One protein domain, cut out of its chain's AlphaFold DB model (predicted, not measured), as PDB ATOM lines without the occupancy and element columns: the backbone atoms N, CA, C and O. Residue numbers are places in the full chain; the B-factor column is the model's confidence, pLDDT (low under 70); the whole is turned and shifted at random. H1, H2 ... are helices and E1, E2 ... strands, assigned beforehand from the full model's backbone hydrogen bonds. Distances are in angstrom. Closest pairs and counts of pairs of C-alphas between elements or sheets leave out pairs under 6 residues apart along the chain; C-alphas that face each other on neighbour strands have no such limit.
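Overview. This is residues 8 to 194 of the 418 residues of an uncharacterized protein of Candidatus Parcubacteria bacterium (UniProt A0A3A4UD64). The domain is a two-lobed body: one lobe holds a small three-strand sheet, E1, E3 and E4, with H1 between that sheet and H3, and the other lobe is the strand pair E2 and E5, with H7 to one side and H8 and H9 to the other. H5 and H6 follow each other along one side, from near H4 toward E2, and H9 lies at the far end of the second lobe. The printed part has 187 residues with nine named helices and five named strands, in the order H1 H2 H3 H4 E1 H5 H6 E2 E3 E4 H7 E5 H8 H9; the first sheet is mixed, E1 E3 E4, and the second, E2 E5, is parallel. The class is mixed, helices and strands, with under half of the residues in named elements. The whole is compact, with a radius of gyration of the C-alphas of 18.1 A, and only just elongated, spanning 57 by 38 by 34 A.

Along the chain. H1, residues 9 to 15, begins at C-alpha 9 (448.951, 538.858, 321.193). H2, residues 22 to 37, is 22.8 A long; H3 is residues 43 to 49 and H4 residues 53 to 56. E1 is residues 65 to 67, H5 residues 84 to 89, and H6 residues 92 to 98. E2, residues 104 to 109, measures 15.9 A. E3, residues 115 to 122, measures 20.7 A and begins at C-alpha 115 (450.505, 550.300, 325.134). E4 is residues 148 to 151, H7 residues 159 to 162, and E5, 16.5 A long, residues 169 to 174. H8 is residues 180 to 183; H9, residues 185 to 193, ends at C-alpha 193 (482.289, 546.111, 331.338).

Arrangement. H1 touches H3, about perpendicular at 83 degrees, with the C-alphas of Ala 15 and Phe 44 closest at 5.1 A. H2 touches H3 with residues 28 to 35 alone, Thr 32 and Leu 43 having the closest C-alphas at 5.1 A. H1 also touches H4, where the closest C-alphas, of Ala 9 and Ile 55, are 5.9 A apart. H4 and H5 are near each other. E3 is parallel to E1, with N 66 and O 119 within hydrogen-bond range at 2.8 A, and antiparallel to E4 in a hairpin, with N 117 and O 149 at 2.8 A. H7 only grazes this sheet, with residues 159 to 161. E2 and E5 are parallel, with N 105 and O 169 at 2.8 A. The closest C-alphas of E2 and H8, Ala 108 and Ile 180, are 5.9 A apart; E2 and H9 are near each other. Every O i to N i+4 pair is within hydrogen-bond range in H1, H2, H3, H5 and H9; in H6 it is 1 of 3, beside 3 of 4 O i to N i+3 pairs, and H4, H7 and H8 are too short for an O i to N i+4 pair.

Size, cuts and confidence. The two C-alphas farthest apart, of Leu 127 and Gly 194, are 58.1 A apart. The printed part has no cut. The links E1 to H5 and E3 to E4 are long; in the latter, residues 135 to 136 pair antiparallel with residues 121 to 122 of E3. The mean pLDDT of the printed part is 91.1, and residues 22 to 23 and 51 are under 70.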
ATOM      1  N   ARG A   8     448.502 542.542 323.304       95.19
ATOM      2  CA  ARG A   8     448.552 542.647 321.839       95.19
ATOM      3  C   ARG A   8     448.484 541.284 321.135       95.19
ATOM      4  O   ARG A   8     447.896 541.199 320.062       95.19
ATOM      5  N   ALA A   9     449.009 540.216 321.747       95.69
ATOM      6  CA  ALA A   9     448.951 538.858 321.193       95.69
ATOM      7  C   ALA A   9     447.513 538.317 321.046       95.69
ATOM      8  O   ALA A   9     447.270 537.439 320.217       95.69
ATOM      9  N   TYR A  10     446.555 538.864 321.802       96.88
ATOM     10  CA  TYR A  10     445.142 538.489 321.744       96.88
ATOM     11  C   TYR A  10     444.536 538.678 320.350       96.88
ATOM     12  O   TYR A  10     443.847 537.788 319.864       96.88
ATOM     13  N   LEU A  11     444.839 539.798 319.683       95.69
ATOM     14  CA  LEU A  11     444.327 540.104 318.340       95.69
ATOM     15  C   LEU A  11     444.749 539.025 317.329       95.69
ATOM     16  O   LEU A  11     443.935 538.507 316.558       95.69
ATOM     17  N   ALA A  12     446.021 538.627 317.388       94.50
ATOM     18  CA  ALA A  12     446.575 537.659 316.453       94.50
ATOM     19  C   ALA A  12     446.021 536.263 316.735       94.50
ATOM     20  O   ALA A  12     445.643 535.545 315.812       94.50
ATOM     21  N   TRP A  13     445.909 535.904 318.014       95.56
ATOM     22  CA  TRP A  13     445.379 534.616 318.444       95.56
ATOM     23  C   TRP A  13     443.888 534.434 318.128       95.56
ATOM     24  O   TRP A  13     443.480 533.385 317.630       95.56
ATOM     25  N   GLU A  14     443.066 535.447 318.402       95.25
ATOM     26  CA  GLU A  14     441.610 535.351 318.257       95.25
ATOM     27  C   GLU A  14     441.117 535.575 316.829       95.25
ATOM     28  O   GLU A  14     440.023 535.113 316.500       95.25
ATOM     29  N   ALA A  15     441.878 536.278 315.985       94.25
ATOM     30  CA  ALA A  15     441.400 536.662 314.657       94.25
ATOM     31  C   ALA A  15     442.452 536.685 313.544       94.25
ATOM     32  O   ALA A  15     442.078 536.858 312.376       94.25
ATOM     33  N   GLY A  16     443.729 536.455 313.867       93.00
ATOM     34  CA  GLY A  16     444.837 536.626 312.928       93.00
ATOM     35  C   GLY A  16     445.136 538.094 312.622       93.00
ATOM     36  O   GLY A  16     445.569 538.387 311.518       93.00
ATOM     37  N   GLU A  17     444.865 539.005 313.557       92.44
ATOM     38  CA  GLU A  17     445.015 540.454 313.376       92.44
ATOM     39  C   GLU A  17     446.151 541.002 314.251       92.44
ATOM     40  O   GLU A  17     446.403 540.506 315.343       92.44
ATOM     41  N   PHE A  18     446.863 542.030 313.805       88.50
ATOM     42  CA  PHE A  18     448.048 542.566 314.488       88.50
ATOM     43  C   PHE A  18     447.869 544.024 314.937       88.50
ATOM     44  O   PHE A  18     448.745 544.573 315.615       88.50
ATOM     45  N   GLY A  19     446.717 544.623 314.629       83.81
ATOM     46  CA  GLY A  19     446.343 545.999 314.956       83.81
ATOM     47  C   GLY A  19     446.275 546.882 313.710       83.81
ATOM     48  O   GLY A  19     446.522 546.434 312.600       83.81
ATOM     49  N   THR A  20     445.989 548.169 313.887       70.56
ATOM     50  CA  THR A  20     445.643 549.075 312.773       70.56
ATOM     51  C   THR A  20     446.795 549.926 312.226       70.56
ATOM     52  O   THR A  20     446.590 550.737 311.328       70.56
ATOM     53  N   GLY A  21     448.014 549.742 312.741       70.69
ATOM     54  CA  GLY A  21     449.216 550.420 312.248       70.69
ATOM     55  C   GLY A  21     449.783 549.832 310.936       70.69
ATOM     56  O   GLY A  21     449.696 548.624 310.728       70.69
ATOM     57  N   PRO A  22     450.444 550.637 310.084       63.97
ATOM     58  CA  PRO A  22     450.998 550.191 308.794       63.97
ATOM     59  C   PRO A  22     452.001 549.029 308.892       63.97
ATOM     60  O   PRO A  22     451.953 548.093 308.101       63.97
ATOM     61  N   PHE A  23     452.864 549.007 309.912       69.44
ATOM     62  CA  PHE A  23     453.765 547.866 310.141       69.44
ATOM     63  C   PHE A  23     453.018 546.562 310.469       69.44
ATOM     64  O   PHE A  23     453.485 545.474 310.121       69.44
ATOM     65  N   ASN A  24     451.841 546.646 311.102       78.81
ATOM     66  CA  ASN A  24     450.999 545.469 311.329       78.81
ATOM     67  C   ASN A  24     450.439 544.942 310.020       78.81
ATOM     68  O   ASN A  24     450.385 543.733 309.843       78.81
ATOM     69  N   PHE A  25     450.111 545.832 309.088       72.00
ATOM     70  CA  PHE A  25     449.659 545.445 307.762       72.00
ATOM     71  C   PHE A  25     450.749 544.692 306.982       72.00
ATOM     72  O   PHE A  25     450.459 543.648 306.401       72.00
ATOM     73  N   ILE A  26     452.017 545.134 307.020       72.06
ATOM     74  CA  ILE A  26     453.138 544.374 306.420       72.06
ATOM     75  C   ILE A  26     453.186 542.961 307.002       72.06
ATOM     76  O   ILE A  26     453.245 541.970 306.271       72.06
ATOM     77  N   ARG A  27     453.134 542.869 308.334       79.38
ATOM     78  CA  ARG A  27     453.198 541.601 309.059       79.38
ATOM     79  C   ARG A  27     452.013 540.693 308.723       79.38
ATOM     80  O   ARG A  27     452.216 539.510 308.466       79.38
ATOM     81  N   GLU A  28     450.804 541.244 308.674       85.94
ATOM     82  CA  GLU A  28     449.581 540.545 308.274       85.94
ATOM     83  C   GLU A  28     449.671 540.024 306.843       85.94
ATOM     84  O   GLU A  28     449.327 538.869 306.600       85.94
ATOM     85  N   ASN A  29     450.177 540.823 305.902       78.75
ATOM     86  CA  ASN A  29     450.337 540.390 304.518       78.75
ATOM     87  C   ASN A  29     451.362 539.274 304.393       78.75
ATOM     88  O   ASN A  29     451.049 538.241 303.805       78.75
ATOM     89  N   LEU A  30     452.553 539.442 304.973       80.06
ATOM     90  CA  LEU A  30     453.596 538.414 304.957       80.06
ATOM     91  C   LEU A  30     453.078 537.090 305.526       80.06
ATOM     92  O   LEU A  30     453.141 536.060 304.855       80.06
ATOM     93  N   LEU A  31     452.472 537.125 306.715       86.25
ATOM     94  CA  LEU A  31     451.935 535.922 307.347       86.25
ATOM     95  C   LEU A  31     450.722 535.356 306.598       86.25
ATOM     96  O   LEU A  31     450.502 534.149 306.613       86.25
ATOM     97  N   THR A  32     449.933 536.189 305.916       86.31
ATOM     98  CA  THR A  32     448.841 535.719 305.051       86.31
ATOM     99  C   THR A  32     449.380 534.984 303.826       86.31
ATOM    100  O   THR A  32     448.806 533.972 303.427       86.31
ATOM    101  N   LEU A  33     450.489 535.437 303.235       79.38
ATOM    102  CA  LEU A  33     451.138 534.725 302.130       79.38
ATOM    103  C   LEU A  33     451.679 533.372 302.593       79.38
ATOM    104  O   LEU A  33     451.448 532.363 301.923       79.38
ATOM    105  N   GLU A  34     452.326 533.331 303.759       82.12
ATOM    106  CA  GLU A  34     452.767 532.076 304.378       82.12
ATOM    107  C   GLU A  34     451.584 531.143 304.662       82.12
ATOM    108  O   GLU A  34     451.637 529.957 304.325       82.12
ATOM    109  N   ALA A  35     450.482 531.681 305.194       86.12
ATOM    110  CA  ALA A  35     449.245 530.946 305.425       86.12
ATOM    111  C   ALA A  35     448.707 530.330 304.123       86.12
ATOM    112  O   ALA A  35     448.486 529.122 304.050       86.12
ATOM    113  N   ILE A  36     448.550 531.125 303.063       82.25
ATOM    114  CA  ILE A  36     448.045 530.647 301.768       82.25
ATOM    115  C   ILE A  36     448.987 529.591 301.176       82.25
ATOM    116  O   ILE A  36     448.526 528.532 300.748       82.25
ATOM    117  N   SER A  37     450.300 529.840 301.192       75.50
ATOM    118  CA  SER A  37     451.303 528.895 300.684       75.50
ATOM    119  C   SER A  37     451.298 527.579 301.468       75.50
ATOM    120  O   SER A  37     451.467 526.508 300.886       75.50
ATOM    121  N   GLY A  38     451.058 527.640 302.779       80.56
ATOM    122  CA  GLY A  38     450.898 526.475 303.647       80.56
ATOM    123  C   GLY A  38     449.550 525.758 303.511       80.56
ATOM    124  O   GLY A  38     449.338 524.745 304.175       80.56
ATOM    125  N   GLY A  39     448.635 526.253 302.669       82.94
ATOM    126  CA  GLY A  39     447.294 525.694 302.485       82.94
ATOM    127  C   GLY A  39     446.302 526.063 303.593       82.94
ATOM    128  O   GLY A  39     445.236 525.453 303.697       82.94
ATOM    129  N   TYR A  40     446.625 527.056 304.420       82.94
ATOM    130  CA  TYR A  40     445.721 527.598 305.426       82.94
ATOM    131  C   TYR A  40     444.749 528.569 304.751       82.94
ATOM    132  O   TYR A  40     445.147 529.546 304.127       82.94
ATOM    133  N   GLY A  41     443.445 528.318 304.888       83.75
ATOM    134  CA  GLY A  41     442.409 529.152 304.262       83.75
ATOM    135  C   GLY A  41     442.294 530.575 304.829       83.75
ATOM    136  O   GLY A  41     441.499 531.359 304.320       83.75
ATOM    137  N   SER A  42     443.027 530.902 305.898       88.44
ATOM    138  CA  SER A  42     443.110 532.245 306.485       88.44
ATOM    139  C   SER A  42     444.304 532.364 307.437       88.44
ATOM    140  O   SER A  42     444.775 531.357 307.973       88.44
ATOM    141  N   LEU A  43     444.738 533.598 307.714       90.56
ATOM    142  CA  LEU A  43     445.752 533.891 308.732       90.56
ATOM    143  C   LEU A  43     445.319 533.424 310.132       90.56
ATOM    144  O   LEU A  43     446.107 532.819 310.847       90.56
ATOM    145  N   PHE A  44     444.043 533.583 310.493       92.88
ATOM    146  CA  PHE A  44     443.492 533.023 311.735       92.88
ATOM    147  C   PHE A  44     443.714 531.506 311.844       92.88
ATOM    148  O   PHE A  44     444.199 531.011 312.860       92.88
ATOM    149  N   ASN A  45     443.410 530.759 310.778       89.69
ATOM    150  CA  ASN A  45     443.630 529.315 310.756       89.69
ATOM    151  C   ASN A  45     445.117 528.959 310.816       89.69
ATOM    152  O   ASN A  45     445.462 527.941 311.410       89.69
ATOM    153  N   TYR A  46     445.979 529.775 310.214       89.75
ATOM    154  CA  TYR A  46     447.424 529.600 310.298       89.75
ATOM    155  C   TYR A  46     447.930 529.790 311.731       89.75
ATOM    156  O   TYR A  46     448.586 528.901 312.260       89.75
ATOM    157  N   VAL A  47     447.516 530.870 312.403       90.25
ATOM    158  CA  VAL A  47     447.879 531.141 313.801       90.25
ATOM    159  C   VAL A  47     447.336 530.071 314.755       90.25
ATOM    160  O   VAL A  47     448.057 529.671 315.667       90.25
ATOM    161  N   LYS A  48     446.094 529.595 314.564       84.81
ATOM    162  CA  LYS A  48     445.399 528.706 315.519       84.81
ATOM    163  C   LYS A  48     445.622 527.206 315.269       84.81
ATOM    164  O   LYS A  48     445.769 526.454 316.230       84.81
ATOM    165  N   ASN A  49     445.622 526.743 314.013       77.94
ATOM    166  CA  ASN A  49     445.583 525.302 313.692       77.94
ATOM    167  C   ASN A  49     446.962 524.664 313.475       77.94
ATOM    168  O   ASN A  49     447.089 523.447 313.600       77.94
ATOM    169  N   LEU A  50     447.989 525.458 313.175       72.50
ATOM    170  CA  LEU A  50     449.383 525.043 313.300       72.50
ATOM    171  C   LEU A  50     450.068 526.104 314.154       72.50
ATOM    172  O   LEU A  50     450.606 527.053 313.591       72.50
ATOM    173  N   PRO A  51     449.950 526.005 315.491       62.47
ATOM    174  CA  PRO A  51     450.159 527.140 316.365       62.47
ATOM    175  C   PRO A  51     451.486 527.803 316.040       62.47
ATOM    176  O   PRO A  51     452.543 527.170 316.135       62.47
ATOM    177  N   ILE A  52     451.426 529.085 315.672       82.69
ATOM    178  CA  ILE A  52     452.592 529.949 315.792       82.69
ATOM    179  C   ILE A  52     452.815 530.046 317.298       82.69
ATOM    180  O   ILE A  52     452.234 530.903 317.966       82.69
ATOM    181  N   LEU A  53     453.568 529.083 317.842       87.44
ATOM    182  CA  LEU A  53     453.684 528.860 319.284       87.44
ATOM    183  C   LEU A  53     454.101 530.142 319.991       87.44
ATOM    184  O   LEU A  53     453.536 530.464 321.023       87.44
ATOM    185  N   SER A  54     454.966 530.942 319.369       89.56
ATOM    186  CA  SER A  54     455.368 532.239 319.901       89.56
ATOM    187  C   SER A  54     454.201 533.207 320.132       89.56
ATOM    188  O   SER A  54     454.244 533.953 321.098       89.56
ATOM    189  N   ILE A  55     453.131 533.201 319.327       91.94
ATOM    190  CA  ILE A  55     451.937 534.029 319.589       91.94
ATOM    191  C   ILE A  55     451.183 533.496 320.810       91.94
ATOM    192  O   ILE A  55     450.806 534.274 321.685       91.94
ATOM    193  N   GLN A  56     450.998 532.177 320.899       92.38
ATOM    194  CA  GLN A  56     450.339 531.551 322.046       92.38
ATOM    195  C   GLN A  56     451.117 531.790 323.348       92.38
ATOM    196  O   GLN A  56     450.534 532.117 324.378       92.38
ATOM    197  N   GLU A  57     452.438 531.647 323.282       94.12
ATOM    198  CA  GLU A  57     453.383 531.807 324.386       94.12
ATOM    199  C   GLU A  57     453.573 533.277 324.792       94.12
ATOM    200  O   GLU A  57     454.163 533.545 325.837       94.12
ATOM    201  N   LEU A  58     453.014 534.227 324.036       95.62
ATOM    202  CA  LEU A  58     452.947 535.645 324.395       95.62
ATOM    203  C   LEU A  58     451.598 536.066 324.992       95.62
ATOM    204  O   LEU A  58     451.484 537.203 325.449       95.62
ATOM    205  N   LEU A  59     450.580 535.200 325.016       96.88
ATOM    206  CA  LEU A  59     449.275 535.544 325.593       96.88
ATOM    207  C   LEU A  59     449.391 535.856 327.098       96.88
ATOM    208  O   LEU A  59     450.134 535.165 327.799       96.88
ATOM    209  N   PRO A  60     448.652 536.845 327.632       97.62
ATOM    210  CA  PRO A  60     448.764 537.190 329.043       97.62
ATOM    211  C   PRO A  60     448.266 536.102 329.997       97.62
ATOM    212  O   PRO A  60     447.313 535.378 329.696       97.62
ATOM    213  N   ILE A  61     448.860 536.064 331.191       97.50
ATOM    214  CA  ILE A  61     448.448 535.197 332.313       97.50
ATOM    215  C   ILE A  61     447.755 535.971 333.451       97.50
ATOM    216  O   ILE A  61     447.760 535.549 334.605       97.50
ATOM    217  N   TYR A  62     447.175 537.129 333.127       97.19
ATOM    218  CA  TYR A  62     446.477 538.027 334.052       97.19
ATOM    219  C   TYR A  62     445.169 538.551 333.432       97.19
ATOM    220  O   TYR A  62     444.823 538.202 332.308       97.19
ATOM    221  N   ASP A  63     444.421 539.380 334.160       98.00
ATOM    222  CA  ASP A  63     443.140 539.928 333.700       98.00
ATOM    223  C   ASP A  63     443.350 541.054 332.667       98.00
ATOM    224  O   ASP A  63     443.861 542.122 333.008       98.00
ATOM    225  N   TYR A  64     442.922 540.850 331.415       97.50
ATOM    226  CA  TYR A  64     443.041 541.857 330.339       97.50
ATOM    227  C   TYR A  64     441.790 542.010 329.457       97.50
ATOM    228  O   TYR A  64     441.771 542.857 328.566       97.50
ATOM    229  N   LEU A  65     440.729 541.232 329.692       98.06
ATOM    230  CA  LEU A  65     439.447 541.374 328.998       98.06
ATOM    231  C   LEU A  65     438.425 542.024 329.930       98.06
ATOM    232  O   LEU A  65     438.177 541.533 331.031       98.06
ATOM    233  N   ARG A  66     437.820 543.128 329.494       97.25
ATOM    234  CA  ARG A  66     436.803 543.883 330.232       97.25
ATOM    235  C   ARG A  66     435.460 543.772 329.524       97.25
ATOM    236  O   ARG A  66     435.355 544.094 328.347       97.25
ATOM    237  N   GLU A  67     434.421 543.368 330.243       96.00
ATOM    238  CA  GLU A  67     433.067 543.314 329.685       96.00
ATOM    239  C   GLU A  67     432.541 544.734 329.439       96.00
ATOM    240  O   GLU A  67     432.420 545.507 330.388       96.00
ATOM    241  N   ASP A  68     432.167 545.074 328.204       92.19
ATOM    242  CA  ASP A  68     431.640 546.407 327.871       92.19
ATOM    243  C   ASP A  68     430.392 546.764 328.707       92.19
ATOM    244  O   ASP A  68     430.275 547.841 329.290       92.19
ATOM    245  N   SER A  69     429.493 545.791 328.888       91.06
ATOM    246  CA  SER A  69     428.225 545.998 329.603       91.06
ATOM    247  C   SER A  69     428.359 546.308 331.102       91.06
ATOM    248  O   SER A  69     427.466 546.938 331.674       91.06
ATOM    249  N   THR A  70     429.432 545.857 331.762       92.19
ATOM    250  CA  THR A  70     429.626 546.016 333.220       92.19
ATOM    251  C   THR A  70     430.883 546.797 333.587       92.19
ATOM    252  O   THR A  70     431.033 547.194 334.743       92.19
ATOM    253  N   LEU A  71     431.785 547.004 332.625       91.69
ATOM    254  CA  LEU A  71     433.126 547.566 332.779       91.69
ATOM    255  C   LEU A  71     434.023 546.808 333.772       91.69
ATOM    256  O   LEU A  71     435.058 547.331 334.202       91.69
ATOM    257  N   GLN A  72     433.647 545.577 334.130       95.69
ATOM    258  CA  GLN A  72     434.422 544.713 335.015       95.69
ATOM    259  C   GLN A  72     435.448 543.911 334.218       95.69
ATOM    260  O   GLN A  72     435.135 543.363 333.160       95.69
ATOM    261  N   LEU A  73     436.665 543.825 334.758       95.88
ATOM    262  CA  LEU A  73     437.677 542.900 334.261       95.88
ATOM    263  C   LEU A  73     437.240 541.464 334.557       95.88
ATOM    264  O   LEU A  73     436.853 541.126 335.680       95.88
ATOM    265  N   ARG A  74     437.290 540.628 333.526       96.19
ATOM    266  CA  ARG A  74     437.047 539.196 333.621       96.19
ATOM    267  C   ARG A  74     438.240 538.550 334.318       96.19
ATOM    268  O   ARG A  74     439.378 538.841 333.970       96.19
ATOM    269  N   GLN A  75     437.979 537.639 335.248       97.38
ATOM    270  CA  GLN A  75     439.037 536.948 335.983       97.38
ATOM    271  C   GLN A  75     439.652 535.813 335.160       97.38
ATOM    272  O   GLN A  75     438.963 534.851 334.803       97.38
ATOM    273  N   TYR A  76     440.950 535.901 334.906       97.12
ATOM    274  CA  TYR A  76     441.761 534.833 334.346       97.12
ATOM    275  C   TYR A  76     441.762 533.608 335.282       97.12
ATOM    276  O   TYR A  76     441.795 533.772 336.506       97.12
ATOM    277  N   PRO A  77     441.713 532.364 334.764       96.62
ATOM    278  CA  PRO A  77     441.719 531.959 333.350       96.62
ATOM    279  C   PRO A  77     440.319 531.737 332.746       96.62
ATOM    280  O   PRO A  77     440.181 531.085 331.711       96.62
ATOM    281  N   ASN A  78     439.246 532.196 333.398       95.50
ATOM    282  CA  ASN A  78     437.886 531.825 333.003       95.50
ATOM    283  C   ASN A  78     437.465 532.540 331.716       95.50
ATOM    284  O   ASN A  78     437.334 533.759 331.717       95.50
ATOM    285  N   ASN A  79     437.176 531.779 330.656       94.88
ATOM    286  CA  ASN A  79     436.840 532.309 329.329       94.88
ATOM    287  C   ASN A  79     437.958 533.214 328.770       94.88
ATOM    288  O   ASN A  79     437.715 534.342 328.351       94.88
ATOM    289  N   TYR A  80     439.189 532.708 328.803       96.88
ATOM    290  CA  TYR A  80     440.374 533.316 328.205       96.88
ATOM    291  C   TYR A  80     441.119 532.281 327.362       96.88
ATOM    292  O   TYR A  80     441.121 531.097 327.725       96.88
ATOM    293  N   PRO A  81     441.852 532.707 326.321       95.12
ATOM    294  CA  PRO A  81     442.887 531.858 325.767       95.12
ATOM    295  C   PRO A  81     444.012 531.701 326.807       95.12
ATOM    296  O   PRO A  81     444.378 532.651 327.502       95.12
ATOM    297  N   ARG A  82     444.537 530.478 326.955       94.38
ATOM    298  CA  ARG A  82     445.520 530.148 327.998       94.38
ATOM    299  C   ARG A  82     446.937 530.023 327.464       94.38
ATOM    300  O   ARG A  82     447.159 529.427 326.410       94.38
ATOM    301  N   ASN A  83     447.882 530.498 328.271       95.56
ATOM    302  CA  ASN A  83     449.313 530.431 328.017       95.56
ATOM    303  C   ASN A  83     449.988 529.518 329.043       95.56
ATOM    304  O   ASN A  83     450.564 529.973 330.028       95.56
ATOM    305  N   ILE A  84     449.907 528.210 328.806       95.00
ATOM    306  CA  ILE A  84     450.471 527.208 329.719       95.00
ATOM    307  C   ILE A  84     451.988 527.393 329.894       95.00
ATOM    308  O   ILE A  84     452.524 527.112 330.960       95.00
ATOM    309  N   PHE A  85     452.680 527.888 328.867       95.31
ATOM    310  CA  PHE A  85     454.117 528.133 328.921       95.31
ATOM    311  C   PHE A  85     454.477 529.206 329.955       95.31
ATOM    312  O   PHE A  85     455.253 528.924 330.868       95.31
ATOM    313  N   LEU A  86     453.885 530.404 329.861       95.31
ATOM    314  CA  LEU A  86     454.156 531.469 330.832       95.31
ATOM    315  C   LEU A  86     453.603 531.152 332.218       95.31
ATOM    316  O   LEU A  86     454.235 531.517 333.205       95.31
ATOM    317  N   GLU A  87     452.466 530.463 332.316       96.31
ATOM    318  CA  GLU A  87     451.949 530.003 333.608       96.31
ATOM    319  C   GLU A  87     452.959 529.099 334.323       96.31
ATOM    320  O   GLU A  87     453.214 529.305 335.505       96.31
ATOM    321  N   ILE A  88     453.560 528.139 333.602       95.56
ATOM    322  CA  ILE A  88     454.594 527.255 334.153       95.56
ATOM    323  C   ILE A  88     455.846 528.060 334.501       95.56
ATOM    324  O   ILE A  88     456.366 527.912 335.602       95.56
ATOM    325  N   LEU A  89     456.339 528.918 333.598       92.56
ATOM    326  CA  LEU A  89     457.555 529.707 333.845       92.56
ATOM    327  C   LEU A  89     457.442 530.624 335.068       92.56
ATOM    328  O   LEU A  89     458.438 530.827 335.759       92.56
ATOM    329  N   ASN A  90     456.243 531.138 335.346       93.31
ATOM    330  CA  ASN A  90     455.962 531.989 336.499       93.31
ATOM    331  C   ASN A  90     455.525 531.202 337.748       93.31
ATOM    332  O   ASN A  90     455.138 531.804 338.752       93.31
ATOM    333  N   GLU A  91     455.594 529.865 337.742       94.88
ATOM    334  CA  GLU A  91     455.444 529.094 338.975       94.88
ATOM    335  C   GLU A  91     456.548 529.481 339.964       94.88
ATOM    336  O   GLU A  91     457.735 529.434 339.635       94.88
ATOM    337  N   GLN A  92     456.167 529.787 341.210       91.81
ATOM    338  CA  GLN A  92     457.105 530.233 342.247       91.81
ATOM    339  C   GLN A  92     458.323 529.306 342.376       91.81
ATOM    340  O   GLN A  92     459.448 529.775 342.447       91.81
ATOM    341  N   LEU A  93     458.115 527.985 342.305       94.06
ATOM    342  CA  LEU A  93     459.193 526.995 342.387       94.06
ATOM    343  C   LEU A  93     460.247 527.140 341.274       94.06
ATOM    344  O   LEU A  93     461.392 526.736 341.478       94.06
ATOM    345  N   LEU A  94     459.868 527.622 340.086       92.62
ATOM    346  CA  LEU A  94     460.799 527.874 338.986       92.62
ATOM    347  C   LEU A  94     461.455 529.246 339.113       92.62
ATOM    348  O   LEU A  94     462.661 529.334 338.895       92.62
ATOM    349  N   VAL A  95     460.701 530.270 339.517       90.94
ATOM    350  CA  VAL A  95     461.236 531.617 339.770       90.94
ATOM    351  C   VAL A  95     462.279 531.586 340.891       90.94
ATOM    352  O   VAL A  95     463.374 532.108 340.710       90.94
ATOM    353  N   ASP A  96     462.021 530.849 341.976       90.69
ATOM    354  CA  ASP A  96     462.955 530.644 343.096       90.69
ATOM    355  C   ASP A  96     464.294 530.019 342.651       90.69
ATOM    356  O   ASP A  96     465.298 530.105 343.353       90.69
ATOM    357  N   ARG A  97     464.363 529.377 341.472       90.75
ATOM    358  CA  ARG A  97     465.634 528.842 340.939       90.75
ATOM    359  C   ARG A  97     466.572 529.926 340.422       90.75
ATOM    360  O   ARG A  97     467.726 529.612 340.134       90.75
ATOM    361  N   LEU A  98     466.083 531.153 340.266       89.12
ATOM    362  CA  LEU A  98     466.890 532.313 339.908       89.12
ATOM    363  C   LEU A  98     467.584 532.925 341.135       89.12
ATOM    364  O   LEU A  98     468.455 533.777 340.968       89.12
ATOM    365  N   ASP A  99     467.258 532.468 342.349       88.56
ATOM    366  CA  ASP A  99     467.899 532.935 343.576       88.56
ATOM    367  C   ASP A  99     469.424 532.749 343.522       88.56
ATOM    368  O   ASP A  99     469.951 531.657 343.291       88.56
ATOM    369  N   GLY A 100     470.146 533.837 343.793       88.00
ATOM    370  CA  GLY A 100     471.609 533.872 343.757       88.00
ATOM    371  C   GLY A 100     472.207 534.154 342.377       88.00
ATOM    372  O   GLY A 100     473.433 534.122 342.252       88.00
ATOM    373  N   LEU A 101     471.381 534.435 341.366       90.94
ATOM    374  CA  LEU A 101     471.816 535.039 340.110       90.94
ATOM    375  C   LEU A 101     471.689 536.563 340.190       90.94
ATOM    376  O   LEU A 101     470.692 537.082 340.686       90.94
ATOM    377  N   ASP A 102     472.680 537.267 339.647       90.31
ATOM    378  CA  ASP A 102     472.563 538.699 339.388       90.31
ATOM    379  C   ASP A 102     471.750 538.877 338.101       90.31
ATOM    380  O   ASP A 102     472.171 538.461 337.016       90.31
ATOM    381  N   VAL A 103     470.546 539.434 338.237       91.31
ATOM    382  CA  VAL A 103     469.607 539.641 337.131       91.31
ATOM    383  C   VAL A 103     469.361 541.133 336.962       91.31
ATOM    384  O   VAL A 103     468.877 541.798 337.878       91.31
ATOM    385  N   THR A 104     469.638 541.634 335.762       93.00
ATOM    386  CA  THR A 104     469.279 542.986 335.330       93.00
ATOM    387  C   THR A 104     468.100 542.898 334.366       93.00
ATOM    388  O   THR A 104     468.181 542.243 333.325       93.00
ATOM    389  N   ASN A 105     467.000 543.558 334.706       93.88
ATOM    390  CA  ASN A 105     465.795 543.645 333.898       93.88
ATOM    391  C   ASN A 105     465.765 544.999 333.177       93.88
ATOM    392  O   ASN A 105     465.585 546.046 333.796       93.88
ATOM    393  N   ILE A 106     465.965 544.987 331.860       95.06
ATOM    394  CA  ILE A 106     465.913 546.200 331.040       95.06
ATOM    395  C   ILE A 106     464.502 546.348 330.472       95.06
ATOM    396  O   ILE A 106     464.011 545.464 329.764       95.06
ATOM    397  N   ILE A 107     463.861 547.472 330.780       95.06
ATOM    398  CA  ILE A 107     462.462 547.756 330.462       95.06
ATOM    399  C   ILE A 107     462.407 548.996 329.563       95.06
ATOM    400  O   ILE A 107     463.014 550.017 329.879       95.06
ATOM    401  N   ALA A 108     461.676 548.913 328.453       95.38
ATOM    402  CA  ALA A 108     461.348 550.077 327.637       95.38
ATOM    403  C   ALA A 108     460.095 550.781 328.175       95.38
ATOM    404  O   ALA A 108     459.158 550.134 328.641       95.38
ATOM    405  N   ASP A 109     460.087 552.107 328.091       95.69
ATOM    406  CA  ASP A 109     458.947 552.965 328.407       95.69
ATOM    407  C   ASP A 109     458.746 553.991 327.283       95.69
ATOM    408  O   ASP A 109     459.539 554.919 327.110       95.69
ATOM    409  N   ALA A 110     457.670 553.809 326.519       96.00
ATOM    410  CA  ALA A 110     457.220 554.696 325.451       96.00
ATOM    411  C   ALA A 110     456.183 555.725 325.947       96.00
ATOM    412  O   ALA A 110     455.620 556.484 325.153       96.00
ATOM    413  N   GLY A 111     455.906 555.765 327.253       95.88
ATOM    414  CA  GLY A 111     455.017 556.727 327.889       95.88
ATOM    415  C   GLY A 111     453.743 556.115 328.468       95.88
ATOM    416  O   GLY A 111     453.439 554.938 328.333       95.88
ATOM    417  N   GLN A 112     452.946 556.965 329.116       96.00
ATOM    418  CA  GLN A 112     451.839 556.552 329.990       96.00
ATOM    419  C   GLN A 112     450.570 556.063 329.271       96.00
ATOM    420  O   GLN A 112     449.648 555.576 329.924       96.00
ATOM    421  N   GLN A 113     450.471 556.255 327.956       95.44
ATOM    422  CA  GLN A 113     449.298 555.936 327.129       95.44
ATOM    423  C   GLN A 113     449.750 555.351 325.781       95.44
ATOM    424  O   GLN A 113     449.252 555.733 324.726       95.44
ATOM    425  N   SER A 114     450.759 554.486 325.825       94.38
ATOM    426  CA  SER A 114     451.456 553.959 324.649       94.38
ATOM    427  C   SER A 114     450.991 552.549 324.278       94.38
ATOM    428  O   SER A 114     451.006 552.164 323.113       94.38
ATOM    429  N   THR A 115     450.561 551.760 325.269       95.88
ATOM    430  CA  THR A 115     450.505 550.300 325.134       95.88
ATOM    431  C   THR A 115     449.154 549.734 325.506       95.88
ATOM    432  O   THR A 115     448.598 550.093 326.541       95.88
ATOM    433  N   ILE A 116     448.640 548.801 324.703       96.38
ATOM    434  CA  ILE A 116     447.384 548.098 324.989       96.38
ATOM    435  C   ILE A 116     447.532 547.312 326.296       96.38
ATOM    436  O   ILE A 116     448.305 546.358 326.372       96.38
ATOM    437  N   LYS A 117     446.756 547.696 327.309       96.50
ATOM    438  CA  LYS A 117     446.705 547.041 328.619       96.50
ATOM    439  C   LYS A 117     445.521 546.085 328.738       96.50
ATOM    440  O   LYS A 117     445.643 545.044 329.382       96.50
ATOM    441  N   SER A 118     444.395 546.432 328.127       97.19
ATOM    442  CA  SER A 118     443.172 545.630 328.152       97.19
ATOM    443  C   SER A 118     442.294 545.894 326.932       97.19
ATOM    444  O   SER A 118     442.474 546.881 326.221       97.19
ATOM    445  N   PHE A 119     441.326 545.008 326.704       97.81
ATOM    446  CA  PHE A 119     440.298 545.163 325.676       97.81
ATOM    447  C   PHE A 119     438.930 545.305 326.329       97.81
ATOM    448  O   PHE A 119     438.562 544.478 327.166       97.81
ATOM    449  N   ARG A 120     438.146 546.302 325.912       97.81
ATOM    450  CA  ARG A 120     436.696 546.283 326.118       97.81
ATOM    451  C   ARG A 120     436.089 545.374 325.074       97.81
ATOM    452  O   ARG A 120     436.254 545.619 323.884       97.81
ATOM    453  N   ILE A 121     435.409 544.327 325.515       97.50
ATOM    454  CA  ILE A 121     434.863 543.304 324.633       97.50
ATOM    455  C   ILE A 121     433.341 543.252 324.685       97.50
ATOM    456  O   ILE A 121     432.712 543.446 325.730       97.50
ATOM    457  N   VAL A 122     432.762 542.920 323.536       96.44
ATOM    458  CA  VAL A 122     431.348 542.610 323.353       96.44
ATOM    459  C   VAL A 122     431.179 541.144 322.972       96.44
ATOM    460  O   VAL A 122     432.055 540.519 322.368       96.44
ATOM    461  N   ASN A 123     430.019 540.579 323.309       91.56
ATOM    462  CA  ASN A 123     429.661 539.247 322.839       91.56
ATOM    463  C   ASN A 123     429.178 539.330 321.388       91.56
ATOM    464  O   ASN A 123     428.049 539.744 321.120       91.56
ATOM    465  N   GLN A 124     430.037 538.908 320.468       90.62
ATOM    466  CA  GLN A 124     429.729 538.782 319.053       90.62
ATOM    467  C   GLN A 124     430.213 537.417 318.571       90.62
ATOM    468  O   GLN A 124     431.336 537.016 318.849       90.62
ATOM    469  N   GLN A 125     429.345 536.690 317.873       87.31
ATOM    470  CA  GLN A 125     429.638 535.344 317.387       87.31
ATOM    471  C   GLN A 125     429.989 535.399 315.903       87.31
ATOM    472  O   GLN A 125     429.230 535.959 315.107       87.31
ATOM    473  N   PHE A 126     431.109 534.785 315.535       90.25
ATOM    474  CA  PHE A 126     431.577 534.697 314.156       90.25
ATOM    475  C   PHE A 126     431.508 533.247 313.674       90.25
ATOM    476  O   PHE A 126     431.845 532.315 314.403       90.25
ATOM    477  N   LEU A 127     431.040 533.041 312.439       87.69
ATOM    478  CA  LEU A 127     430.837 531.698 311.873       87.69
ATOM    479  C   LEU A 127     432.147 530.930 311.655       87.69
ATOM    480  O   LEU A 127     432.129 529.704 311.599       87.69
ATOM    481  N   ASP A 128     433.260 531.643 311.513       88.44
ATOM    482  CA  ASP A 128     434.603 531.098 311.321       88.44
ATOM    483  C   ASP A 128     435.336 530.814 312.645       88.44
ATOM    484  O   ASP A 128     436.462 530.324 312.623       88.44
ATOM    485  N   GLY A 129     434.693 531.069 313.791       90.12
ATOM    486  CA  GLY A 129     435.247 530.796 315.117       90.12
ATOM    487  C   GLY A 129     436.247 531.838 315.621       90.12
ATOM    488  O   GLY A 129     436.925 531.571 316.614       90.12
ATOM    489  N   LYS A 130     436.348 532.996 314.955       94.81
ATOM    490  CA  LYS A 130     437.108 534.143 315.463       94.81
ATOM    491  C   LYS A 130     436.477 534.716 316.731       94.81
ATOM    492  O   LYS A 130     435.258 534.638 316.904       94.81
ATOM    493  N   TRP A 131     437.305 535.357 317.555       95.19
ATOM    494  CA  TRP A 131     436.871 536.081 318.756       95.19
ATOM    495  C   TRP A 131     436.093 535.201 319.738       95.19
ATOM    496  O   TRP A 131     435.108 535.631 320.342       95.19
ATOM    497  N   GLU A 132     436.549 533.959 319.902       94.94
ATOM    498  CA  GLU A 132     435.977 532.953 320.800       94.94
ATOM    499  C   GLU A 132     435.794 533.510 322.218       94.94
ATOM    500  O   GLU A 132     434.780 533.250 322.871       94.94
ATOM    501  N   HIS A 133     436.738 534.340 322.665       95.81
ATOM    502  CA  HIS A 133     436.733 534.908 324.011       95.81
ATOM    503  C   HIS A 133     436.194 536.348 324.089       95.81
ATOM    504  O   HIS A 133     436.123 536.903 325.187       95.81
ATOM    505  N   GLY A 134     435.767 536.949 322.977       96.31
ATOM    506  CA  GLY A 134     435.210 538.304 322.933       96.31
ATOM    507  C   GLY A 134     435.737 539.137 321.769       96.31
ATOM    508  O   GLY A 134     436.899 539.052 321.397       96.31
ATOM    509  N   TYR A 135     434.874 539.969 321.190       96.81
ATOM    510  CA  TYR A 135     435.261 540.885 320.119       96.81
ATOM    511  C   TYR A 135     435.524 542.274 320.698       96.81
ATOM    512  O   TYR A 135     434.649 542.758 321.425       96.81
ATOM    513  N   PRO A 136     436.665 542.931 320.414       96.88
ATOM    514  CA  PRO A 136     436.892 544.281 320.905       96.88
ATOM    515  C   PRO A 136     435.827 545.247 320.374       96.88
ATOM    516  O   PRO A 136     435.455 545.246 319.197       96.88
ATOM    517  N   GLU A 137     435.285 546.046 321.283       95.94
ATOM    518  CA  GLU A 137     434.202 546.981 321.015       95.94
ATOM    519  C   GLU A 137     434.598 547.939 319.878       95.94
ATOM    520  O   GLU A 137     435.615 548.612 319.953       95.94
ATOM    521  N   ASN A 138     433.799 548.035 318.812       93.19
ATOM    522  CA  ASN A 138     434.062 548.939 317.682       93.19
ATOM    523  C   ASN A 138     435.403 548.717 316.947       93.19
ATOM    524  O   ASN A 138     435.843 549.616 316.234       93.19
ATOM    525  N   TYR A 139     436.032 547.540 317.051       92.19
ATOM    526  CA  TYR A 139     437.376 547.311 316.504       92.19
ATOM    527  C   TYR A 139     437.534 547.694 315.018       92.19
ATOM    528  O   TYR A 139     438.432 548.441 314.638       92.19
ATOM    529  N   GLY A 140     436.596 547.262 314.171       86.62
ATOM    530  CA  GLY A 140     436.568 547.604 312.743       86.62
ATOM    531  C   GLY A 140     435.996 548.987 312.396       86.62
ATOM    532  O   GLY A 140     435.758 549.259 311.220       86.62
ATOM    533  N   VAL A 141     435.703 549.847 313.378       88.25
ATOM    534  CA  VAL A 141     435.082 551.162 313.152       88.25
ATOM    535  C   VAL A 141     436.155 552.258 313.171       88.25
ATOM    536  O   VAL A 141     436.777 552.484 314.214       88.25
ATOM    537  N   PRO A 142     436.363 552.984 312.051       84.69
ATOM    538  CA  PRO A 142     437.322 554.083 311.995       84.69
ATOM    539  C   PRO A 142     437.014 555.189 313.014       84.69
ATOM    540  O   PRO A 142     435.850 555.470 313.301       84.69
ATOM    541  N   PHE A 143     438.059 555.869 313.492       84.50
ATOM    542  CA  PHE A 143     437.972 557.014 314.415       84.50
ATOM    543  C   PHE A 143     437.371 556.704 315.799       84.50
ATOM    544  O   PHE A 143     436.875 557.608 316.473       84.50
ATOM    545  N   THR A 144     437.426 555.445 316.232       90.31
ATOM    546  CA  THR A 144     437.134 555.032 317.614       90.31
ATOM    547  C   THR A 144     438.419 554.582 318.307       90.31
ATOM    548  O   THR A 144     439.467 554.492 317.669       90.31
ATOM    549  N   ASP A 145     438.355 554.293 319.605       89.88
ATOM    550  CA  ASP A 145     439.456 553.633 320.314       89.88
ATOM    551  C   ASP A 145     439.514 552.122 320.040       89.88
ATOM    552  O   ASP A 145     440.394 551.445 320.563       89.88
ATOM    553  N   GLN A 146     438.589 551.591 319.227       94.00
ATOM    554  CA  GLN A 146     438.566 550.196 318.784       94.00
ATOM    555  C   GLN A 146     438.486 549.194 319.948       94.00
ATOM    556  O   GLN A 146     438.889 548.038 319.815       94.00
ATOM    557  N   GLY A 147     437.987 549.652 321.104       94.75
ATOM    558  CA  GLY A 147     437.902 548.844 322.316       94.75
ATOM    559  C   GLY A 147     439.271 548.579 322.944       94.75
ATOM    560  O   GLY A 147     439.380 547.712 323.808       94.75
ATOM    561  N   LEU A 148     440.311 549.302 322.520       95.44
ATOM    562  CA  LEU A 148     441.685 549.161 322.989       95.44
ATOM    563  C   LEU A 148     441.931 550.132 324.147       95.44
ATOM    564  O   LEU A 148     441.962 551.349 323.968       95.44
ATOM    565  N   GLU A 149     442.123 549.605 325.353       95.69
ATOM    566  CA  GLU A 149     442.446 550.420 326.524       95.69
ATOM    567  C   GLU A 149     443.965 550.499 326.687       95.69
ATOM    568  O   GLU A 149     444.626 549.490 326.949       95.69
ATOM    569  N   VAL A 150     444.522 551.703 326.536       95.94
ATOM    570  CA  VAL A 150     445.972 551.933 326.599       95.94
ATOM    571  C   VAL A 150     446.444 552.403 327.977       95.94
ATOM    572  O   VAL A 150     445.722 553.053 328.736       95.94
ATOM    573  N   GLY A 151     447.688 552.069 328.304       96.75
ATOM    574  CA  GLY A 151     448.375 552.448 329.531       96.75
ATOM    575  C   GLY A 151     449.895 552.528 329.342       96.75
ATOM    576  O   GLY A 151     450.365 552.549 328.198       96.75
ATOM    577  N   PRO A 152     450.657 552.588 330.451       97.19
ATOM    578  CA  PRO A 152     452.116 552.622 330.425       97.19
ATOM    579  C   PRO A 152     452.731 551.350 329.833       97.19
ATOM    580  O   PRO A 152     452.238 550.243 330.080       97.19
ATOM    581  N   GLY A 153     453.810 551.501 329.067       96.19
ATOM    582  CA  GLY A 153     454.543 550.395 328.446       96.19
ATOM    583  C   GLY A 153     455.354 550.837 327.227       96.19
ATOM    584  O   GLY A 153     455.570 552.031 327.021       96.19
ATOM    585  N   ASP A 154     455.757 549.885 326.388       95.31
ATOM    586  CA  ASP A 154     456.687 550.080 325.263       95.31
ATOM    587  C   ASP A 154     456.041 550.016 323.855       95.31
ATOM    588  O   ASP A 154     456.701 549.680 322.879       95.31
ATOM    589  N   ASN A 155     454.750 550.321 323.714       93.31
ATOM    590  CA  ASN A 155     453.899 550.096 322.526       93.31
ATOM    591  C   ASN A 155     453.514 548.623 322.258       93.31
ATOM    592  O   ASN A 155     452.677 548.355 321.388       93.31
ATOM    593  N   THR A 156     454.057 547.656 323.005       93.56
ATOM    594  CA  THR A 156     453.714 546.229 322.849       93.56
ATOM    595  C   THR A 156     453.422 545.543 324.179       93.56
ATOM    596  O   THR A 156     452.414 544.850 324.310       93.56
ATOM    597  N   VAL A 157     454.274 545.722 325.176       96.31
ATOM    598  CA  VAL A 157     454.228 545.087 326.488       96.31
ATOM    599  C   VAL A 157     453.877 546.133 327.549       96.31
ATOM    600  O   VAL A 157     454.599 547.120 327.696       96.31
ATOM    601  N   PRO A 158     452.778 545.946 328.301       96.69
ATOM    602  CA  PRO A 158     452.456 546.819 329.424       96.69
ATOM    603  C   PRO A 158     453.542 546.782 330.500       96.69
ATOM    604  O   PRO A 158     454.077 545.714 330.799       96.69
ATOM    605  N   GLU A 159     453.798 547.917 331.146       95.12
ATOM    606  CA  GLU A 159     454.793 548.039 332.225       95.12
ATOM    607  C   GLU A 159     454.566 547.010 333.351       95.12
ATOM    608  O   GLU A 159     455.502 546.347 333.797       95.12
ATOM    609  N   ASP A 160     453.308 546.786 333.747       93.50
ATOM    610  CA  ASP A 160     452.925 545.806 334.777       93.50
ATOM    611  C   ASP A 160     453.280 544.350 334.401       93.50
ATOM    612  O   ASP A 160     453.408 543.502 335.279       93.50
ATOM    613  N   SER A 161     453.427 544.039 333.106       95.31
ATOM    614  CA  SER A 161     453.830 542.706 332.632       95.31
ATOM    615  C   SER A 161     455.347 542.505 332.647       95.31
ATOM    616  O   SER A 161     455.824 541.370 332.646       95.31
ATOM    617  N   ASN A 162     456.114 543.599 332.637       91.75
ATOM    618  CA  ASN A 162     457.567 543.562 332.504       91.75
ATOM    619  C   ASN A 162     458.317 544.015 333.768       91.75
ATOM    620  O   ASN A 162     459.531 543.848 333.831       91.75
ATOM    621  N   SER A 163     457.621 544.574 334.759       90.75
ATOM    622  CA  SER A 163     458.199 545.077 336.011       90.75
ATOM    623  C   SER A 163     458.097 544.078 337.169       90.75
ATOM    624  O   SER A 163     457.355 543.097 337.126       90.75
ATOM    625  N   ASN A 164     458.846 544.350 338.236       86.44
ATOM    626  CA  ASN A 164     458.914 543.604 339.489       86.44
ATOM    627  C   ASN A 164     459.316 542.125 339.328       86.44
ATOM    628  O   ASN A 164     458.907 541.269 340.118       86.44
ATOM    629  N   PHE A 165     460.143 541.807 338.327       87.88
ATOM    630  CA  PHE A 165     460.593 540.438 338.088       87.88
ATOM    631  C   PHE A 165     461.635 539.989 339.119       87.88
ATOM    632  O   PHE A 165     462.782 540.418 339.076       87.88
ATOM    633  N   SER A 166     461.250 539.091 340.032       82.81
ATOM    634  CA  SER A 166     462.154 538.316 340.902       82.81
ATOM    635  C   SER A 166     463.259 539.118 341.626       82.81
ATOM    636  O   SER A 166     464.372 538.626 341.800       82.81
ATOM    637  N   ASN A 167     462.960 540.345 342.072       80.44
ATOM    638  CA  ASN A 167     463.917 541.283 342.694       80.44
ATOM    639  C   ASN A 167     465.105 541.700 341.801       80.44
ATOM    640  O   ASN A 167     466.121 542.161 342.324       80.44
ATOM    641  N   ALA A 168     464.998 541.535 340.482       88.88
ATOM    642  CA  ALA A 168     465.995 542.002 339.530       88.88
ATOM    643  C   ALA A 168     466.197 543.523 339.627       88.88
ATOM    644  O   ALA A 168     465.261 544.268 339.932       88.88
ATOM    645  N   GLU A 169     467.411 543.991 339.332       91.69
ATOM    646  CA  GLU A 169     467.655 545.423 339.152       91.69
ATOM    647  C   GLU A 169     466.952 545.896 337.881       91.69
ATOM    648  O   GLU A 169     467.164 545.332 336.808       91.69
ATOM    649  N   GLU A 170     466.132 546.937 337.988       94.06
ATOM    650  CA  GLU A 170     465.387 547.466 336.849       94.06
ATOM    651  C   GLU A 170     466.072 548.685 336.244       94.06
ATOM    652  O   GLU A 170     466.290 549.702 336.909       94.06
ATOM    653  N   ILE A 171     466.356 548.602 334.947       94.62
ATOM    654  CA  ILE A 171     466.836 549.722 334.144       94.62
ATOM    655  C   ILE A 171     465.722 550.105 333.177       94.62
ATOM    656  O   ILE A 171     465.464 549.401 332.202       94.62
ATOM    657  N   ILE A 172     465.077 551.239 333.441       94.88
ATOM    658  CA  ILE A 172     464.019 551.780 332.585       94.88
ATOM    659  C   ILE A 172     464.649 552.722 331.556       94.88
ATOM    660  O   ILE A 172     465.369 553.661 331.909       94.88
ATOM    661  N   ILE A 173     464.366 552.478 330.281       94.62
ATOM    662  CA  ILE A 173     464.882 553.232 329.142       94.62
ATOM    663  C   ILE A 173     463.704 553.828 328.379       94.62
ATOM    664  O   ILE A 173     462.761 553.122 328.041       94.62
ATOM    665  N   GLN A 174     463.768 555.127 328.085       95.44
ATOM    666  CA  GLN A 174     462.780 555.780 327.226       95.44
ATOM    667  C   GLN A 174     462.959 555.274 325.791       95.44
ATOM    668  O   GLN A 174     463.912 555.669 325.118       95.44
ATOM    669  N   SER A 175     462.101 554.348 325.375       93.50
ATOM    670  CA  SER A 175     462.206 553.582 324.132       93.50
ATOM    671  C   SER A 175     460.876 552.882 323.850       93.50
ATOM    672  O   SER A 175     460.044 552.743 324.746       93.50
ATOM    673  N   ASP A 176     460.680 552.418 322.623       92.06
ATOM    674  CA  ASP A 176     459.612 551.485 322.283       92.06
ATOM    675  C   ASP A 176     460.135 550.040 322.215       92.06
ATOM    676  O   ASP A 176     461.323 549.754 322.393       92.06
ATOM    677  N   HIS A 177     459.221 549.098 321.996       91.81
ATOM    678  CA  HIS A 177     459.523 547.673 321.985       91.81
ATOM    679  C   HIS A 177     460.520 547.299 320.889       91.81
ATOM    680  O   HIS A 177     461.378 546.441 321.096       91.81
ATOM    681  N   ASP A 178     460.404 547.939 319.727       85.88
ATOM    682  CA  ASP A 178     461.228 547.636 318.563       85.88
ATOM    683  C   ASP A 178     462.624 548.273 318.703       85.88
ATOM    684  O   ASP A 178     463.630 547.679 318.310       85.88
ATOM    685  N   GLY A 179     462.709 549.441 319.347       87.50
ATOM    686  CA  GLY A 179     463.914 550.230 319.589       87.50
ATOM    687  C   GLY A 179     464.758 549.790 320.782       87.50
ATOM    688  O   GLY A 179     465.965 550.068 320.795       87.50
ATOM    689  N   ILE A 180     464.185 549.055 321.746       90.88
ATOM    690  CA  ILE A 180     464.842 548.753 323.029       90.88
ATOM    691  C   ILE A 180     466.217 548.105 322.868       90.88
ATOM    692  O   ILE A 180     467.138 548.424 323.613       90.88
ATOM    693  N   VAL A 181     466.408 547.229 321.876       89.38
ATOM    694  CA  VAL A 181     467.696 546.546 321.655       89.38
ATOM    695  C   VAL A 181     468.797 547.550 321.299       89.38
ATOM    696  O   VAL A 181     469.931 547.425 321.764       89.38
ATOM    697  N   THR A 182     468.460 548.569 320.508       89.00
ATOM    698  CA  THR A 182     469.391 549.637 320.133       89.00
ATOM    699  C   THR A 182     469.587 550.609 321.290       89.00
ATOM    700  O   THR A 182     470.724 550.946 321.623       89.00
ATOM    701  N   ASP A 183     468.505 551.035 321.936       91.44
ATOM    702  CA  ASP A 183     468.550 552.057 322.985       91.44
ATOM    703  C   ASP A 183     469.208 551.535 324.276       91.44
ATOM    704  O   ASP A 183     469.892 552.278 324.983       91.44
ATOM    705  N   ALA A 184     469.106 550.228 324.544       93.50
ATOM    706  CA  ALA A 184     469.732 549.570 325.686       93.50
ATOM    707  C   ALA A 184     471.239 549.336 325.547       93.50
ATOM    708  O   ALA A 184     471.884 548.980 326.534       93.50
ATOM    709  N   GLN A 185     471.836 549.553 324.369       93.69
ATOM    710  CA  GLN A 185     473.228 549.165 324.106       93.69
ATOM    711  C   GLN A 185     474.223 549.719 325.140       93.69
ATOM    712  O   GLN A 185     475.134 549.014 325.570       93.69
ATOM    713  N   LYS A 186     474.037 550.970 325.584       92.81
ATOM    714  CA  LYS A 186     474.938 551.611 326.552       92.81
ATOM    715  C   LYS A 186     474.796 551.005 327.941       92.81
ATOM    716  O   LYS A 186     475.810 550.737 328.579       92.81
ATOM    717  N   ALA A 187     473.557 550.760 328.371       93.31
ATOM    718  CA  ALA A 187     473.261 550.112 329.643       93.31
ATOM    719  C   ALA A 187     473.848 548.695 329.673       93.31
ATOM    720  O   ALA A 187     474.560 548.353 330.610       93.31
ATOM    721  N   ILE A 188     473.666 547.927 328.596       93.94
ATOM    722  CA  ILE A 188     474.220 546.574 328.459       93.94
ATOM    723  C   ILE A 188     475.753 546.596 328.504       93.94
ATOM    724  O   ILE A 188     476.363 545.830 329.243       93.94
ATOM    725  N   ILE A 189     476.412 547.480 327.747       94.44
ATOM    726  CA  ILE A 189     477.883 547.558 327.743       94.44
ATOM    727  C   ILE A 189     478.412 547.991 329.115       94.44
ATOM    728  O   ILE A 189     479.422 547.453 329.576       94.44
ATOM    729  N   LYS A 190     477.734 548.926 329.784       94.62
ATOM    730  CA  LYS A 190     478.074 549.340 331.147       94.62
ATOM    731  C   LYS A 190     477.954 548.179 332.129       94.62
ATOM    732  O   LYS A 190     478.879 547.994 332.910       94.62
ATOM    733  N   GLU A 191     476.886 547.391 332.047       93.62
ATOM    734  CA  GLU A 191     476.684 546.211 332.895       93.62
ATOM    735  C   GLU A 191     477.796 545.174 332.676       93.62
ATOM    736  O   GLU A 191     478.424 544.695 333.615       93.62
ATOM    737  N   LEU A 192     478.136 544.902 331.414       94.12
ATOM    738  CA  LEU A 192     479.135 543.891 331.062       94.12
ATOM    739  C   LEU A 192     480.586 544.315 331.337       94.12
ATOM    740  O   LEU A 192     481.449 543.457 331.525       94.12
ATOM    741  N   THR A 193     480.896 545.615 331.297       95.81
ATOM    742  CA  THR A 193     482.289 546.111 331.338       95.81
ATOM    743  C   THR A 193     482.604 547.020 332.525       95.81
ATOM    744  O   THR A 193     483.771 547.337 332.761       95.81
ATOM    745  N   GLY A 194     481.585 547.478 333.254       95.50
ATOM    746  CA  GLY A 194     481.690 548.531 334.266       95.50
ATOM    747  C   GLY A 194     481.932 549.935 333.692       95.50
ATOM    748  O   GLY A 194     482.088 550.887 334.460       95.50
TER     749      GLY A 194